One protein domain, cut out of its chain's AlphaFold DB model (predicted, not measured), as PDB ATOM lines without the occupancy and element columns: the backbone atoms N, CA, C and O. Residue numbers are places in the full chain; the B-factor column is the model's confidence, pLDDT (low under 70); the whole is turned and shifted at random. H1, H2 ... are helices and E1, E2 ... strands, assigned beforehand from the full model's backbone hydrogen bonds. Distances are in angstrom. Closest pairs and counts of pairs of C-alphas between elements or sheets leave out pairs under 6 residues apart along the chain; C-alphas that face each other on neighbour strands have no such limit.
ATOM      1  N   ASP A  61     339.543 267.055 471.473       87.69
ATOM      2  CA  ASP A  61     338.309 266.438 471.974       87.69
ATOM      3  C   ASP A  61     337.867 265.243 471.106       87.69
ATOM      4  O   ASP A  61     337.454 264.215 471.639       87.69
ATOM      5  N   GLN A  62     338.021 265.330 469.779       90.25
ATOM      6  CA  GLN A  62     337.788 264.218 468.847       90.25
ATOM      7  C   GLN A  62     338.750 263.046 469.113       90.25
ATOM      8  O   GLN A  62     338.320 261.902 469.253       90.25
ATOM      9  N   ILE A  63     340.048 263.319 469.278       89.69
ATOM     10  CA  ILE A  63     341.057 262.295 469.598       89.69
ATOM     11  C   ILE A  63     340.808 261.686 470.990       89.69
ATOM     12  O   ILE A  63     340.987 260.480 471.179       89.69
ATOM     13  N   ALA A  64     340.374 262.486 471.970       90.69
ATOM     14  CA  ALA A  64     339.981 261.984 473.288       90.69
ATOM     15  C   ALA A  64     338.734 261.083 473.215       90.69
ATOM     16  O   ALA A  64     338.711 260.025 473.844       90.69
ATOM     17  N   CYS A  65     337.744 261.465 472.404       91.56
ATOM     18  CA  CYS A  65     336.547 260.678 472.116       91.56
ATOM     19  C   CYS A  65     336.896 259.314 471.499       91.56
ATOM     20  O   CYS A  65     336.507 258.288 472.053       91.56
ATOM     21  N   ALA A  66     337.714 259.283 470.440       92.06
ATOM     22  CA  ALA A  66     338.156 258.041 469.798       92.06
ATOM     23  C   ALA A  66     338.838 257.088 470.791       92.06
ATOM     24  O   ALA A  66     338.493 255.912 470.885       92.06
ATOM     25  N   ARG A  67     339.774 257.608 471.596       92.06
ATOM     26  CA  ARG A  67     340.488 256.823 472.617       92.06
ATOM     27  C   ARG A  67     339.563 256.273 473.701       92.06
ATOM     28  O   ARG A  67     339.802 255.168 474.182       92.06
ATOM     29  N   TYR A  68     338.536 257.027 474.094       92.25
ATOM     30  CA  TYR A  68     337.525 256.554 475.039       92.25
ATOM     31  C   TYR A  68     336.676 255.430 474.431       92.25
ATOM     32  O   TYR A  68     336.520 254.384 475.060       92.25
ATOM     33  N   GLU A  69     336.189 255.619 473.202       92.00
ATOM     34  CA  GLU A  69     335.364 254.636 472.498       92.00
ATOM     35  C   GLU A  69     336.121 253.322 472.245       92.00
ATOM     36  O   GLU A  69     335.609 252.256 472.580       92.00
ATOM     37  N   TYR A  70     337.374 253.376 471.780       93.94
ATOM     38  CA  TYR A  70     338.214 252.181 471.621       93.94
ATOM     39  C   TYR A  70     338.482 251.456 472.942       93.94
ATOM     40  O   TYR A  70     338.317 250.239 473.024       93.94
ATOM     41  N   ALA A  71     338.846 252.184 474.003       93.50
ATOM     42  CA  ALA A  71     339.106 251.574 475.308       93.50
ATOM     43  C   ALA A  71     337.850 250.913 475.907       93.50
ATOM     44  O   ALA A  71     337.953 249.903 476.605       93.50
ATOM     45  N   GLU A  72     336.661 251.455 475.634       92.62
ATOM     46  CA  GLU A  72     335.391 250.872 476.067       92.62
ATOM     47  C   GLU A  72     334.962 249.693 475.170       92.62
ATOM     48  O   GLU A  72     334.464 248.690 475.686       92.62
ATOM     49  N   ALA A  73     335.239 249.747 473.862       93.44
ATOM     50  CA  ALA A  73     335.016 248.654 472.913       93.44
ATOM     51  C   ALA A  73     335.878 247.424 473.241       93.44
ATOM     52  O   ALA A  73     335.345 246.324 473.385       93.44
ATOM     53  N   GLN A  74     337.182 247.610 473.472       94.69
ATOM     54  CA  GLN A  74     338.092 246.558 473.945       94.69
ATOM     55  C   GLN A  74     337.637 245.953 475.285       94.69
ATOM     56  O   GLN A  74     337.767 244.747 475.502       94.69
ATOM     57  N   ARG A  75     337.084 246.778 476.187       94.00
ATOM     58  CA  ARG A  75     336.629 246.353 477.521       94.00
ATOM     59  C   ARG A  75     335.310 245.577 477.498       94.00
ATOM     60  O   ARG A  75     335.125 244.697 478.338       94.00
ATOM     61  N   LEU A  76     334.380 245.933 476.611       92.19
ATOM     62  CA  LEU A  76     333.038 245.338 476.539       92.19
ATOM     63  C   LEU A  76     332.908 244.239 475.477       92.19
ATOM     64  O   LEU A  76     332.075 243.352 475.641       92.19
ATOM     65  N   VAL A  77     333.732 244.262 474.428       93.81
ATOM     66  CA  VAL A  77     333.703 243.309 473.306       93.81
ATOM     67  C   VAL A  77     335.083 242.643 473.143       93.81
ATOM     68  O   VAL A  77     335.763 242.828 472.133       93.81
ATOM     69  N   PRO A  78     335.552 241.843 474.123       89.94
ATOM     70  CA  PRO A  78     336.891 241.247 474.072       89.94
ATOM     71  C   PRO A  78     337.076 240.283 472.886       89.94
ATOM     72  O   PRO A  78     338.181 240.162 472.357       89.94
ATOM     73  N   LYS A  79     335.995 239.625 472.446       90.81
ATOM     74  CA  LYS A  79     335.943 238.741 471.274       90.81
ATOM     75  C   LYS A  79     334.804 239.198 470.348       90.81
ATOM     76  O   LYS A  79     333.656 238.896 470.661       90.81
ATOM     77  N   PRO A  80     335.083 239.931 469.253       93.94
ATOM     78  CA  PRO A  80     334.040 240.356 468.321       93.94
ATOM     79  C   PRO A  80     333.647 239.273 467.303       93.94
ATOM     80  O   PRO A  80     332.509 239.253 466.846       93.94
ATOM     81  N   GLN A  81     334.567 238.374 466.941       94.44
ATOM     82  CA  GLN A  81     334.331 237.364 465.905       94.44
ATOM     83  C   GLN A  81     333.466 236.197 466.408       94.44
ATOM     84  O   GLN A  81     333.596 235.763 467.556       94.44
ATOM     85  N   CYS A  82     332.616 235.662 465.531       93.00
ATOM     86  CA  CYS A  82     331.785 234.489 465.801       93.00
ATOM     87  C   CYS A  82     332.623 233.236 466.101       93.00
ATOM     88  O   CYS A  82     333.550 232.907 465.365       93.00
ATOM     89  N   THR A  83     332.262 232.498 467.156       91.88
ATOM     90  CA  THR A  83     332.950 231.258 467.566       91.88
ATOM     91  C   THR A  83     332.341 229.979 466.989       91.88
ATOM     92  O   THR A  83     333.016 228.956 466.949       91.88
ATOM     93  N   CYS A  84     331.075 230.020 466.576       90.81
ATOM     94  CA  CYS A  84     330.367 228.899 465.954       90.81
ATOM     95  C   CYS A  84     330.542 228.900 464.428       90.81
ATOM     96  O   CYS A  84     330.879 229.950 463.876       90.81
ATOM     97  N   PRO A  85     330.287 227.789 463.711       89.88
ATOM     98  CA  PRO A  85     330.157 227.824 462.249       89.88
ATOM     99  C   PRO A  85     328.986 228.735 461.822       89.88
ATOM    100  O   PRO A  85     328.189 229.137 462.680       89.88
ATOM    101  N   PRO A  86     328.869 229.126 460.539       87.88
ATOM    102  CA  PRO A  86     327.676 229.811 460.036       87.88
ATOM    103  C   PRO A  86     326.396 228.989 460.304       87.88
ATOM    104  O   PRO A  86     326.473 227.811 460.646       87.88
ATOM    105  N   GLY A  87     325.229 229.641 460.289       86.44
ATOM    106  CA  GLY A  87     323.941 229.025 460.674       86.44
ATOM    107  C   GLY A  87     323.754 228.759 462.171       86.44
ATOM    108  O   GLY A  87     322.634 228.496 462.621       86.44
ATOM    109  N   GLN A  88     324.823 228.861 462.966       89.44
ATOM    110  CA  GLN A  88     324.822 228.515 464.384       89.44
ATOM    111  C   GLN A  88     325.290 229.663 465.284       89.44
ATOM    112  O   GLN A  88     326.193 230.430 464.939       89.44
ATOM    113  N   MET A  89     324.694 229.741 466.476       89.25
ATOM    114  CA  MET A  89     324.993 230.729 467.521       89.25
ATOM    115  C   MET A  89     325.221 230.014 468.874       89.25
ATOM    116  O   MET A  89     324.585 228.982 469.122       89.25
ATOM    117  N   PRO A  90     326.126 230.506 469.749       88.31
ATOM    118  CA  PRO A  90     326.315 229.971 471.099       88.31
ATOM    119  C   PRO A  90     325.043 229.981 471.966       88.31
ATOM    120  O   PRO A  90     324.575 231.025 472.421       88.31
ATOM    121  N   SER A  91     324.524 228.793 472.259       82.62
ATOM    122  CA  SER A  91     323.327 228.561 473.061       82.62
ATOM    123  C   SER A  91     323.674 227.979 474.438       82.62
ATOM    124  O   SER A  91     324.559 227.131 474.580       82.62
ATOM    125  N   GLY A  92     322.947 228.428 475.465       74.12
ATOM    126  CA  GLY A  92     323.102 227.967 476.847       74.12
ATOM    127  C   GLY A  92     324.391 228.419 477.550       74.12
ATOM    128  O   GLY A  92     325.299 229.004 476.962       74.12
ATOM    129  N   GLU A  93     324.474 228.122 478.848       65.69
ATOM    130  CA  GLU A  93     325.557 228.570 479.744       65.69
ATOM    131  C   GLU A  93     326.937 227.974 479.399       65.69
ATOM    132  O   GLU A  93     327.973 228.506 479.795       65.69
ATOM    133  N   HIS A  94     326.971 226.887 478.623       67.50
ATOM    134  CA  HIS A  94     328.205 226.239 478.162       67.50
ATOM    135  C   HIS A  94     328.669 226.713 476.771       67.50
ATOM    136  O   HIS A  94     329.722 226.279 476.307       67.50
ATOM    137  N   GLY A  95     327.919 227.607 476.110       78.75
ATOM    138  CA  GLY A  95     328.291 228.181 474.811       78.75
ATOM    139  C   GLY A  95     328.296 227.178 473.653       78.75
ATOM    140  O   GLY A  95     329.099 227.317 472.730       78.75
ATOM    141  N   GLN A  96     327.432 226.160 473.703       86.31
ATOM    142  CA  GLN A  96     327.344 225.132 472.669       86.31
ATOM    143  C   GLN A  96     326.685 225.698 471.405       86.31
ATOM    144  O   GLN A  96     325.658 226.367 471.476       86.31
ATOM    145  N   CYS A  97     327.271 225.437 470.240       89.38
ATOM    146  CA  CYS A  97     326.737 225.915 468.970       89.38
ATOM    147  C   CYS A  97     325.464 225.151 468.591       89.38
ATOM    148  O   CYS A  97     325.523 223.948 468.349       89.38
ATOM    149  N   ASN A  98     324.340 225.865 468.522       86.94
ATOM    150  CA  ASN A  98     323.064 225.336 468.043       86.94
ATOM    151  C   ASN A  98     322.632 226.087 466.777       86.94
ATOM    152  O   ASN A  98     322.906 227.281 466.626       86.94
ATOM    153  N   THR A  99     321.923 225.394 465.887       84.12
ATOM    154  CA  THR A  99     321.241 225.995 464.735       84.12
ATOM    155  C   THR A  99     320.170 226.977 465.210       84.12
ATOM    156  O   THR A  99     319.366 226.672 466.091       84.12
ATOM    157  N   THR A 100     320.167 228.187 464.651       82.62
ATOM    158  CA  THR A 100     319.213 229.250 465.017       82.62
ATOM    159  C   THR A 100     318.758 230.015 463.777       82.62
ATOM    160  O   THR A 100     319.382 229.940 462.719       82.62
ATOM    161  N   ILE A 101     317.659 230.763 463.889       84.62
ATOM    162  CA  ILE A 101     317.233 231.674 462.822       84.62
ATOM    163  C   ILE A 101     318.145 232.902 462.873       84.62
ATOM    164  O   ILE A 101     317.935 233.800 463.683       84.62
ATOM    165  N   ILE A 102     319.165 232.917 462.016       90.19
ATOM    166  CA  ILE A 102     320.133 234.012 461.931       90.19
ATOM    167  C   ILE A 102     319.669 235.071 460.927       90.19
ATOM    168  O   ILE A 102     319.253 234.757 459.809       90.19
ATOM    169  N   SER A 103     319.814 236.336 461.315       92.25
ATOM    170  CA  SER A 103     319.693 237.503 460.437       92.25
ATOM    171  C   SER A 103     321.054 238.202 460.328       92.25
ATOM    172  O   SER A 103     321.736 238.398 461.332       92.25
ATOM    173  N   THR A 104     321.466 238.555 459.113       92.81
ATOM    174  CA  THR A 104     322.760 239.179 458.798       92.81
ATOM    175  C   THR A 104     322.554 240.620 458.351       92.81
ATOM    176  O   THR A 104     321.772 240.882 457.438       92.81
ATOM    177  N   PHE A 105     323.290 241.546 458.961       93.62
ATOM    178  CA  PHE A 105     323.239 242.971 458.638       93.62
ATOM    179  C   PHE A 105     324.648 243.543 458.455       93.62
ATOM    180  O   PHE A 105     325.607 243.099 459.091       93.62
ATOM    181  N   GLY A 106     324.761 244.560 457.603       94.00
ATOM    182  CA  GLY A 106     325.954 245.393 457.511       94.00
ATOM    183  C   GLY A 106     325.873 246.523 458.528       94.00
ATOM    184  O   GLY A 106     324.829 247.157 458.659       94.00
ATOM    185  N   ILE A 107     326.962 246.805 459.233       93.62
ATOM    186  CA  ILE A 107     327.071 247.968 460.116       93.62
ATOM    187  C   ILE A 107     328.178 248.878 459.605       93.62
ATOM    188  O   ILE A 107     329.351 248.497 459.568       93.62
ATOM    189  N   ASP A 108     327.794 250.083 459.201       92.75
ATOM    190  CA  ASP A 108     328.737 251.146 458.903       92.75
ATOM    191  C   ASP A 108     329.136 251.861 460.202       92.75
ATOM    192  O   ASP A 108     328.322 252.454 460.909       92.75
ATOM    193  N   VAL A 109     330.427 251.770 460.504       92.25
ATOM    194  CA  VAL A 109     331.129 252.522 461.548       92.25
ATOM    195  C   VAL A 109     332.419 253.107 460.960       92.25
ATOM    196  O   VAL A 109     333.434 253.164 461.644       92.25
ATOM    197  N   HIS A 110     332.429 253.485 459.676       90.31
ATOM    198  CA  HIS A 110     333.576 254.153 459.052       90.31
ATOM    199  C   HIS A 110     333.875 255.484 459.758       90.31
ATOM    200  O   HIS A 110     335.014 255.723 460.147       90.31
ATOM    201  N   ASP A 111     332.834 256.285 460.019       88.88
ATOM    202  CA  ASP A 111     332.925 257.554 460.747       88.88
ATOM    203  C   ASP A 111     332.590 257.393 462.241       88.88
ATOM    204  O   ASP A 111     331.545 256.852 462.609       88.88
ATOM    205  N   MET A 112     333.397 257.997 463.115       89.44
ATOM    206  CA  MET A 112     333.074 258.207 464.533       89.44
ATOM    207  C   MET A 112     333.474 259.612 465.009       89.44
ATOM    208  O   MET A 112     334.166 260.350 464.312       89.44
ATOM    209  N   CYS A 113     333.051 259.994 466.216       89.44
ATOM    210  CA  CYS A 113     333.452 261.211 466.930       89.44
ATOM    211  C   CYS A 113     333.393 262.497 466.072       89.44
ATOM    212  O   CYS A 113     334.239 263.383 466.186       89.44
ATOM    213  N   GLY A 114     332.385 262.600 465.198       83.31
ATOM    214  CA  GLY A 114     332.203 263.745 464.302       83.31
ATOM    215  C   GLY A 114     333.133 263.776 463.081       83.31
ATOM    216  O   GLY A 114     333.553 264.861 462.691       83.31
ATOM    217  N   GLY A 115     333.459 262.620 462.491       84.75
ATOM    218  CA  GLY A 115     334.182 262.528 461.210       84.75
ATOM    219  C   GLY A 115     335.642 262.076 461.311       84.75
ATOM    220  O   GLY A 115     336.463 262.476 460.492       84.75
ATOM    221  N   ILE A 116     335.981 261.276 462.324       89.44
ATOM    222  CA  ILE A 116     337.241 260.526 462.377       89.44
ATOM    223  C   ILE A 116     337.006 259.159 461.728       89.44
ATOM    224  O   ILE A 116     336.088 258.449 462.142       89.44
ATOM    225  N   GLU A 117     337.851 258.783 460.771       91.12
ATOM    226  CA  GLU A 117     337.886 257.430 460.204       91.12
ATOM    227  C   GLU A 117     338.267 256.390 461.276       91.12
ATOM    228  O   GLU A 117     339.152 256.630 462.105       91.12
ATOM    229  N   THR A 118     337.612 255.227 461.278       91.00
ATOM    230  CA  THR A 118     337.904 254.163 462.247       91.00
ATOM    231  C   THR A 118     339.065 253.264 461.843       91.00
ATOM    232  O   THR A 118     339.062 252.626 460.789       91.00
ATOM    233  N   ASP A 119     340.012 253.133 462.776       90.75
ATOM    234  CA  ASP A 119     341.026 252.077 462.833       90.75
ATOM    235  C   ASP A 119     340.439 250.698 462.440       90.75
ATOM    236  O   ASP A 119     339.480 250.239 463.078       90.75
ATOM    237  N   PRO A 120     340.989 250.035 461.400       90.62
ATOM    238  CA  PRO A 120     340.560 248.707 460.974       90.62
ATOM    239  C   PRO A 120     340.565 247.639 462.072       90.62
ATOM    240  O   PRO A 120     339.681 246.784 462.049       90.62
ATOM    241  N   GLU A 121     341.505 247.673 463.024       90.25
ATOM    242  CA  GLU A 121     341.658 246.610 464.034       90.25
ATOM    243  C   GLU A 121     340.553 246.631 465.102       90.25
ATOM    244  O   GLU A 121     340.230 245.605 465.706       90.25
ATOM    245  N   GLU A 122     339.943 247.795 465.328       91.88
ATOM    246  CA  GLU A 122     338.901 247.986 466.342       91.88
ATOM    247  C   GLU A 122     337.488 248.101 465.764       91.88
ATOM    248  O   GLU A 122     336.505 248.002 466.505       91.88
ATOM    249  N   ARG A 123     337.353 248.260 464.443       92.88
ATOM    250  CA  ARG A 123     336.067 248.444 463.752       92.88
ATOM    251  C   ARG A 123     335.031 247.371 464.100       92.88
ATOM    252  O   ARG A 123     333.863 247.682 464.326       92.88
ATOM    253  N   SER A 124     335.468 246.121 464.225       95.31
ATOM    254  CA  SER A 124     334.648 244.959 464.595       95.31
ATOM    255  C   SER A 124     334.125 245.039 466.036       95.31
ATOM    256  O   SER A 124     332.993 244.640 466.315       95.31
ATOM    257  N   ARG A 125     334.923 245.594 466.962       95.44
ATOM    258  CA  ARG A 125     334.489 245.857 468.343       95.44
ATOM    259  C   ARG A 125     333.566 247.066 468.414       95.44
ATOM    260  O   ARG A 125     332.591 247.013 469.158       95.44
ATOM    261  N   LEU A 126     333.827 248.115 467.628       94.00
ATOM    262  CA  LEU A 126     332.944 249.280 467.530       94.00
ATOM    263  C   LEU A 126     331.555 248.887 467.007       94.00
ATOM    264  O   LEU A 126     330.564 249.213 467.655       94.00
ATOM    265  N   ALA A 127     331.461 248.126 465.911       94.81
ATOM    266  CA  ALA A 127     330.179 247.676 465.353       94.81
ATOM    267  C   ALA A 127     329.298 246.961 466.403       94.81
ATOM    268  O   ALA A 127     328.123 247.297 466.577       94.81
ATOM    269  N   LEU A 128     329.886 246.038 467.173       94.50
ATOM    270  CA  LEU A 128     329.193 245.352 468.268       94.50
ATOM    271  C   LEU A 128     328.957 246.240 469.501       94.50
ATOM    272  O   LEU A 128     327.933 246.088 470.161       94.50
ATOM    273  N   LEU A 129     329.842 247.190 469.819       93.00
ATOM    274  CA  LEU A 129     329.622 248.157 470.902       93.00
ATOM    275  C   LEU A 129     328.382 249.020 470.627       93.00
ATOM    276  O   LEU A 129     327.576 249.236 471.535       93.00
ATOM    277  N   VAL A 130     328.204 249.488 469.388       92.31
ATOM    278  CA  VAL A 130     327.045 250.305 468.996       92.31
ATOM    279  C   VAL A 130     325.760 249.461 468.966       92.31
ATOM    280  O   VAL A 130     324.730 249.935 469.450       92.31
ATOM    281  N   LEU A 131     325.811 248.189 468.544       92.44
ATOM    282  CA  LEU A 131     324.687 247.258 468.742       92.44
ATOM    283  C   LEU A 131     324.350 247.058 470.222       92.44
ATOM    284  O   LEU A 131     323.190 247.192 470.608       92.44
ATOM    285  N   ASN A 132     325.341 246.814 471.077       91.88
ATOM    286  CA  ASN A 132     325.128 246.600 472.511       91.88
ATOM    287  C   ASN A 132     324.525 247.839 473.208       91.88
ATOM    288  O   ASN A 132     323.810 247.703 474.205       91.88
ATOM    289  N   ARG A 133     324.717 249.052 472.659       91.12
ATOM    290  CA  ARG A 133     324.030 250.281 473.113       91.12
ATOM    291  C   ARG A 133     322.522 250.276 472.846       91.12
ATOM    292  O   ARG A 133     321.798 250.933 473.590       91.12
ATOM    293  N   THR A 134     322.028 249.505 471.870       90.38
ATOM    294  CA  THR A 134     320.578 249.325 471.647       90.38
ATOM    295  C   THR A 134     319.895 248.581 472.796       90.38
ATOM    296  O   THR A 134     318.702 248.781 473.009       90.38
ATOM    297  N   ARG A 135     320.640 247.760 473.557       90.81
ATOM    298  CA  ARG A 135     320.140 246.874 474.629       90.81
ATOM    299  C   ARG A 135     319.037 245.895 474.199       90.81
ATOM    300  O   ARG A 135     318.275 245.434 475.047       90.81
ATOM    301  N   LEU A 136     318.940 245.584 472.908       90.81
ATOM    302  CA  LEU A 136     318.076 244.507 472.429       90.81
ATOM    303  C   LEU A 136     318.633 243.146 472.896       90.81
ATOM    304  O   LEU A 136     319.851 243.007 473.019       90.81
ATOM    305  N   PRO A 137     317.779 242.146 473.179       90.44
ATOM    306  CA  PRO A 137     318.182 240.878 473.789       90.44
ATOM    307  C   PRO A 137     318.775 239.878 472.776       90.44
ATOM    308  O   PRO A 137     318.622 238.675 472.953       90.44
ATOM    309  N   TYR A 138     319.416 240.372 471.713       90.69
ATOM    310  CA  TYR A 138     319.983 239.556 470.641       90.69
ATOM    311  C   TYR A 138     321.472 239.311 470.865       90.69
ATOM    312  O   TYR A 138     322.233 240.243 471.146       90.69
ATOM    313  N   GLN A 139     321.902 238.066 470.702       90.81
ATOM    314  CA  GLN A 139     323.311 237.727 470.605       90.81
ATOM    315  C   GLN A 139     323.823 238.140 469.218       90.81
ATOM    316  O   GLN A 139     323.193 237.851 468.205       90.81
ATOM    317  N   ALA A 140     324.967 238.825 469.173       92.88
ATOM    318  CA  ALA A 140     325.545 239.354 467.943       92.88
ATOM    319  C   ALA A 140     327.041 239.034 467.848       92.88
ATOM    320  O   ALA A 140     327.765 239.147 468.841       92.88
ATOM    321  N   CYS A 141     327.518 238.674 466.656       94.38
ATOM    322  CA  CYS A 141     328.944 238.473 466.394       94.38
ATOM    323  C   CYS A 141     329.327 238.817 464.948       94.38
ATOM    324  O   CYS A 141     328.519 238.727 464.021       94.38
ATOM    325  N   VAL A 142     330.580 239.228 464.755       95.38
ATOM    326  CA  VAL A 142     331.134 239.567 463.442       95.38
ATOM    327  C   VAL A 142     331.548 238.292 462.704       95.38
ATOM    328  O   VAL A 142     332.129 237.377 463.289       95.38
ATOM    329  N   ARG A 143     331.233 238.230 461.407       92.75
ATOM    330  CA  ARG A 143     331.687 237.170 460.485       92.75
ATOM    331  C   ARG A 143     332.743 237.637 459.501       92.75
ATOM    332  O   ARG A 143     333.532 236.829 459.017       92.75
ATOM    333  N   ARG A 144     332.693 238.917 459.137       91.31
ATOM    334  CA  ARG A 144     333.558 239.509 458.123       91.31
ATOM    335  C   ARG A 144     333.783 240.979 458.441       91.31
ATOM    336  O   ARG A 144     332.851 241.783 458.395       91.31
ATOM    337  N   ASP A 145     335.036 241.302 458.719       90.19
ATOM    338  CA  ASP A 145     335.503 242.675 458.864       90.19
ATOM    339  C   ASP A 145     335.510 243.372 457.495       90.19
ATOM    340  O   ASP A 145     335.764 242.746 456.461       90.19
ATOM    341  N   GLY A 146     335.205 244.670 457.470       86.62
ATOM    342  CA  GLY A 146     335.083 245.426 456.224       86.62
ATOM    343  C   GLY A 146     334.408 246.781 456.405       86.62
ATOM    344  O   GLY A 146     334.345 247.314 457.514       86.62
ATOM    345  N   HIS A 147     333.906 247.319 455.295       86.25
ATOM    346  CA  HIS A 147     333.020 248.479 455.234       86.25
ATOM    347  C   HIS A 147     331.828 248.126 454.317       86.25
ATOM    348  O   HIS A 147     332.038 247.999 453.109       86.25
ATOM    349  N   PRO A 148     330.603 247.942 454.843       92.06
ATOM    350  CA  PRO A 148     330.267 247.800 456.264       92.06
ATOM    351  C   PRO A 148     330.846 246.511 456.886       92.06
ATOM    352  O   PRO A 148     331.282 245.601 456.178       92.06
ATOM    353  N   VAL A 149     330.838 246.420 458.219       93.94
ATOM    354  CA  VAL A 149     331.159 245.188 458.965       93.94
ATOM    355  C   VAL A 149     329.954 244.249 458.920       93.94
ATOM    356  O   VAL A 149     328.841 244.686 459.207       93.94
ATOM    357  N   MET A 150     330.151 242.968 458.597       93.94
ATOM    358  CA  MET A 150     329.045 242.003 458.503       93.94
ATOM    359  C   MET A 150     328.831 241.285 459.838       93.94
ATOM    360  O   MET A 150     329.698 240.530 460.298       93.94
ATOM    361  N   VAL A 151     327.662 241.506 460.437       94.44
ATOM    362  CA  VAL A 151     327.272 240.977 461.748       94.44
ATOM    363  C   VAL A 151     326.105 240.007 461.594       94.44
ATOM    364  O   VAL A 151     325.107 240.325 460.947       94.44
ATOM    365  N   GLN A 152     326.223 238.835 462.215       93.69
ATOM    366  CA  GLN A 152     325.116 237.898 462.410       93.69
ATOM    367  C   GLN A 152     324.466 238.131 463.774       93.69
ATOM    368  O   GLN A 152     325.173 238.350 464.760       93.69
ATOM    369  N   LEU A 153     323.134 238.052 463.818       92.38
ATOM    370  CA  LEU A 153     322.328 238.096 465.037       92.38
ATOM    371  C   LEU A 153     321.308 236.950 465.074       92.38
ATOM    372  O   LEU A 153     320.738 236.592 464.041       92.38
ATOM    373  N   ASP A 154     321.015 236.441 466.269       91.75
ATOM    374  CA  ASP A 154     320.083 235.334 466.562       91.75
ATOM    375  C   ASP A 154     318.581 235.706 466.473       91.75
ATOM    376  O   ASP A 154     317.735 235.169 467.195       91.75
ATOM    377  N   CYS A 155     318.222 236.639 465.584       89.88
ATOM    378  CA  CYS A 155     316.878 237.211 465.519       89.88
ATOM    379  C   CYS A 155     315.979 236.584 464.434       89.88
ATOM    380  O   CYS A 155     316.349 236.459 463.261       89.88
ATOM    381  N   SER A 156     314.720 236.310 464.800       85.06
ATOM    382  CA  SER A 156     313.683 235.774 463.906       85.06
ATOM    383  C   SER A 156     312.666 236.807 463.388       85.06
ATOM    384  O   SER A 156     311.938 236.506 462.440       85.06
ATOM    385  N   GLN A 157     312.627 238.032 463.931       82.81
ATOM    386  CA  GLN A 157     311.722 239.112 463.477       82.81
ATOM    387  C   GLN A 157     312.314 240.539 463.530       82.81
ATOM    388  O   GLN A 157     311.598 241.488 463.219       82.81
ATOM    389  N   CYS A 158     313.593 240.719 463.885       89.25
ATOM    390  CA  CYS A 158     314.170 242.062 464.007       89.25
ATOM    391  C   CYS A 158     314.373 242.765 462.653       89.25
ATOM    392  O   CYS A 158     314.553 242.120 461.617       89.25
ATOM    393  N   THR A 159     314.351 244.100 462.675       89.94
ATOM    394  CA  THR A 159     314.436 244.974 461.486       89.94
ATOM    395  C   THR A 159     315.332 246.183 461.756       89.94
ATOM    396  O   THR A 159     315.466 246.607 462.907       89.94
ATOM    397  N   VAL A 160     315.890 246.818 460.716       91.19
ATOM    398  CA  VAL A 160     316.690 248.056 460.876       91.19
ATOM    399  C   VAL A 160     315.926 249.168 461.618       91.19
ATOM    400  O   VAL A 160     316.523 249.920 462.391       91.19
ATOM    401  N   ALA A 161     314.603 249.250 461.452       90.88
ATOM    402  CA  ALA A 161     313.761 250.202 462.178       90.88
ATOM    403  C   ALA A 161     313.778 249.967 463.701       90.88
ATOM    404  O   ALA A 161     313.901 250.925 464.467       90.88
ATOM    405  N   GLU A 162     313.715 248.709 464.148       92.62
ATOM    406  CA  GLU A 162     313.763 248.351 465.569       92.62
ATOM    407  C   GLU A 162     315.094 248.760 466.211       92.62
ATOM    408  O   GLU A 162     315.092 249.436 467.242       92.62
ATOM    409  N   PHE A 163     316.226 248.421 465.582       92.25
ATOM    410  CA  PHE A 163     317.550 248.808 466.080       92.25
ATOM    411  C   PHE A 163     317.712 250.327 466.168       92.25
ATOM    412  O   PHE A 163     318.233 250.826 467.167       92.25
ATOM    413  N   ASN A 164     317.234 251.070 465.166       91.50
ATOM    414  CA  ASN A 164     317.317 252.530 465.148       91.50
ATOM    415  C   ASN A 164     316.494 253.175 466.278       91.50
ATOM    416  O   ASN A 164     316.993 254.072 466.959       91.50
ATOM    417  N   GLU A 165     315.267 252.712 466.531       92.31
ATOM    418  CA  GLU A 165     314.447 253.228 467.638       92.31
ATOM    419  C   GLU A 165     314.955 252.773 469.016       92.31
ATOM    420  O   GLU A 165     314.912 253.544 469.978       92.31
ATOM    421  N   ALA A 166     315.498 251.559 469.124       91.56
ATOM    422  CA  ALA A 166     316.165 251.091 470.336       91.56
ATOM    423  C   ALA A 166     317.435 251.910 470.637       91.56
ATOM    424  O   ALA A 166     317.663 252.283 471.789       91.56
ATOM    425  N   PHE A 167     318.225 252.260 469.614       91.31
ATOM    426  CA  PHE A 167     319.409 253.110 469.757       91.31
ATOM    427  C   PHE A 167     319.051 254.521 470.231       91.31
ATOM    428  O   PHE A 167     319.587 254.963 471.245       91.31
ATOM    429  N   LYS A 168     318.092 255.192 469.573       89.25
ATOM    430  CA  LYS A 168     317.595 256.526 469.978       89.25
ATOM    431  C   LYS A 168     317.076 256.555 471.419       89.25
ATOM    432  O   LYS A 168     317.204 257.568 472.100       89.25
ATOM    433  N   ARG A 169     316.469 255.456 471.880       88.25
ATOM    434  CA  ARG A 169     315.895 255.334 473.229       88.25
ATOM    435  C   ARG A 169     316.942 255.052 474.310       88.25
ATOM    436  O   ARG A 169     316.794 255.539 475.428       88.25
ATOM    437  N   ASN A 170     317.965 254.251 473.999       86.88
ATOM    438  CA  ASN A 170     318.897 253.711 474.996       86.88
ATOM    439  C   ASN A 170     320.303 254.340 474.959       86.88
ATOM    440  O   ASN A 170     320.979 254.354 475.996       86.88
ATOM    441  N   SER A 171     320.744 254.893 473.823       80.69
ATOM    442  CA  SER A 171     322.024 255.598 473.717       80.69
ATOM    443  C   SER A 171     321.867 257.082 474.044       80.69
ATOM    444  O   SER A 171     321.230 257.839 473.319       80.69
ATOM    445  N   ASN A 172     322.492 257.514 475.140       69.44
ATOM    446  CA  ASN A 172     322.578 258.938 475.485       69.44
ATOM    447  C   ASN A 172     323.720 259.631 474.720       69.44
ATOM    448  O   ASN A 172     323.675 260.833 474.472       69.44
ATOM    449  N   ASP A 173     324.736 258.862 474.334       65.25
ATOM    450  CA  ASP A 173     325.977 259.341 473.744       65.25
ATOM    451  C   ASP A 173     325.995 259.009 472.242       65.25
ATOM    452  O   ASP A 173     325.902 257.850 471.835       65.25
ATOM    453  N   HIS A 174     326.071 260.056 471.419       68.19
ATOM    454  CA  HIS A 174     325.893 260.000 469.960       68.19
ATOM    455  C   HIS A 174     327.228 260.057 469.190       68.19
ATOM    456  O   HIS A 174     327.248 260.385 468.008       68.19
ATOM    457  N   TYR A 175     328.357 259.775 469.852       77.31
ATOM    458  CA  TYR A 175     329.684 259.932 469.243       77.31
ATOM    459  C   TYR A 175     329.933 258.963 468.086       77.31
ATOM    460  O   TYR A 175     330.564 259.347 467.108       77.31
ATOM    461  N   ILE A 176     329.422 257.734 468.173       80.69
ATOM    462  CA  ILE A 176     329.376 256.801 467.045       80.69
ATOM    463  C   ILE A 176     327.912 256.712 466.594       80.69
ATOM    464  O   ILE A 176     327.069 256.308 467.404       80.69
ATOM    465  N   PRO A 177     327.572 257.101 465.354       83.50
ATOM    466  CA  PRO A 177     326.221 256.933 464.836       83.50
ATOM    467  C   PRO A 177     325.947 255.450 464.567       83.50
ATOM    468  O   PRO A 177     326.787 254.753 464.003       83.50
ATOM    469  N   LEU A 178     324.753 254.962 464.909       87.19
ATOM    470  CA  LEU A 178     324.312 253.659 464.420       87.19
ATOM    471  C   LEU A 178     323.864 253.795 462.957       87.19
ATOM    472  O   LEU A 178     322.874 254.469 462.671       87.19
ATOM    473  N   ARG A 179     324.576 253.132 462.040       89.69
ATOM    474  CA  ARG A 179     324.196 252.982 460.629       89.69
ATOM    475  C   ARG A 179     324.105 251.488 460.286       89.69
ATOM    476  O   ARG A 179     325.089 250.887 459.861       89.69
ATOM    477  N   ILE A 180     322.939 250.872 460.501       92.19
ATOM    478  CA  ILE A 180     322.684 249.491 460.045       92.19
ATOM    479  C   ILE A 180     322.126 249.510 458.620       92.19
ATOM    480  O   ILE A 180     321.282 250.339 458.280       92.19
ATOM    481  N   MET A 181     322.597 248.570 457.810       89.56
ATOM    482  CA  MET A 181     322.251 248.365 456.413       89.56
ATOM    483  C   MET A 181     321.709 246.940 456.236       89.56
ATOM    484  O   MET A 181     322.386 245.963 456.565       89.56
ATOM    485  N   GLU A 182     320.506 246.806 455.679       88.69
ATOM    486  CA  GLU A 182     320.057 245.542 455.084       88.69
ATOM    487  C   GLU A 182     320.744 245.393 453.719       88.69
ATOM    488  O   GLU A 182     320.669 246.289 452.877       88.69
ATOM    489  N   LEU A 183     321.470 244.291 453.509       82.12
ATOM    490  CA  LEU A 183     322.146 244.030 452.239       82.12
ATOM    491  C   LEU A 183     321.186 243.374 451.249       82.12
ATOM    492  O   LEU A 183     320.569 242.362 451.566       82.12
TER     493      LEU A 183
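What this domain is: This is residues 61 to 183 of the 985 residues of an uncharacterized protein of Loa loa (UniProt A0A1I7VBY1). What shape is this? A strongly twisted four-stranded sheet has H2 packed slantwise on one face and H3 by its E6 edge; H1 reaches from H2 toward one end of the long axis, and the small E1-E2 hairpin makes the other. What builds it? The printed part has 123 residues, mixed in class, with H1 E1 E2 E3 H2 E4 E5 H3 E6 in chain order; both sheets, E4-E5-E3-E6 and E1-E2, are antiparallel. It is compact, radius of gyration of the C-alphas 14.1 A, spanning 44 by 27 by 26 A.

Where its parts are: Where are the helices? H1, residues 61 to 76, starts at C-alpha 61 (338.309, 266.438, 471.974) and is 22.2 A long; H2 is 123 to 134, 17.4 A, and H3 160 to 170, 15.4 A. And the strands? E1 is 88 to 91, E2 96 to 99, E3 103 to 108, 16.4 A, E4 140 to 144, E5 149 to 153, and E6 179 to 181, ending at C-alpha 181 (322.251, 248.365, 456.413).

How they stand to each other: What does H1 touch? Its residues 69 to 76 alone touch H2, about perpendicular at 81 degrees, closest C-alphas Ala 73 and Arg 125, 5.4 A. How do strands pair? Within hydrogen-bond range are N 89 and O 98 in hairpin E1-E2, 3.0 A, N 141 and O 152 in hairpin E4-E5, 3.0 A, N 105 and O 151 between E3 and E5, 3.0 A, and N 106 and O 181 between E3 and E6, 2.9 A. Where are H2 and H3? They are on one face, two layers, helices over a sheet; E3-H2-E4 and E5-H3-E6 are split strand-helix-strand units, another strand between their two, with right-handed crossovers. H2 touches H3 with residues 131 to 134 alone, closest C-alphas Thr 134 and Phe 167, 4.4 A. Are helix backbones complete? O i to N i+4 pairs are within range throughout H1 and H3, and 6 of 8 in H2.

The domain as a whole: How large? The farthest C-alphas, Asp 61 and Thr 99, are 44.5 A apart; the printed part has no cut. Which links are long? H1 to E1 and E3 to H2. Where is confidence low? Residues 93 to 94 and 172 to 174 have pLDDT under 70.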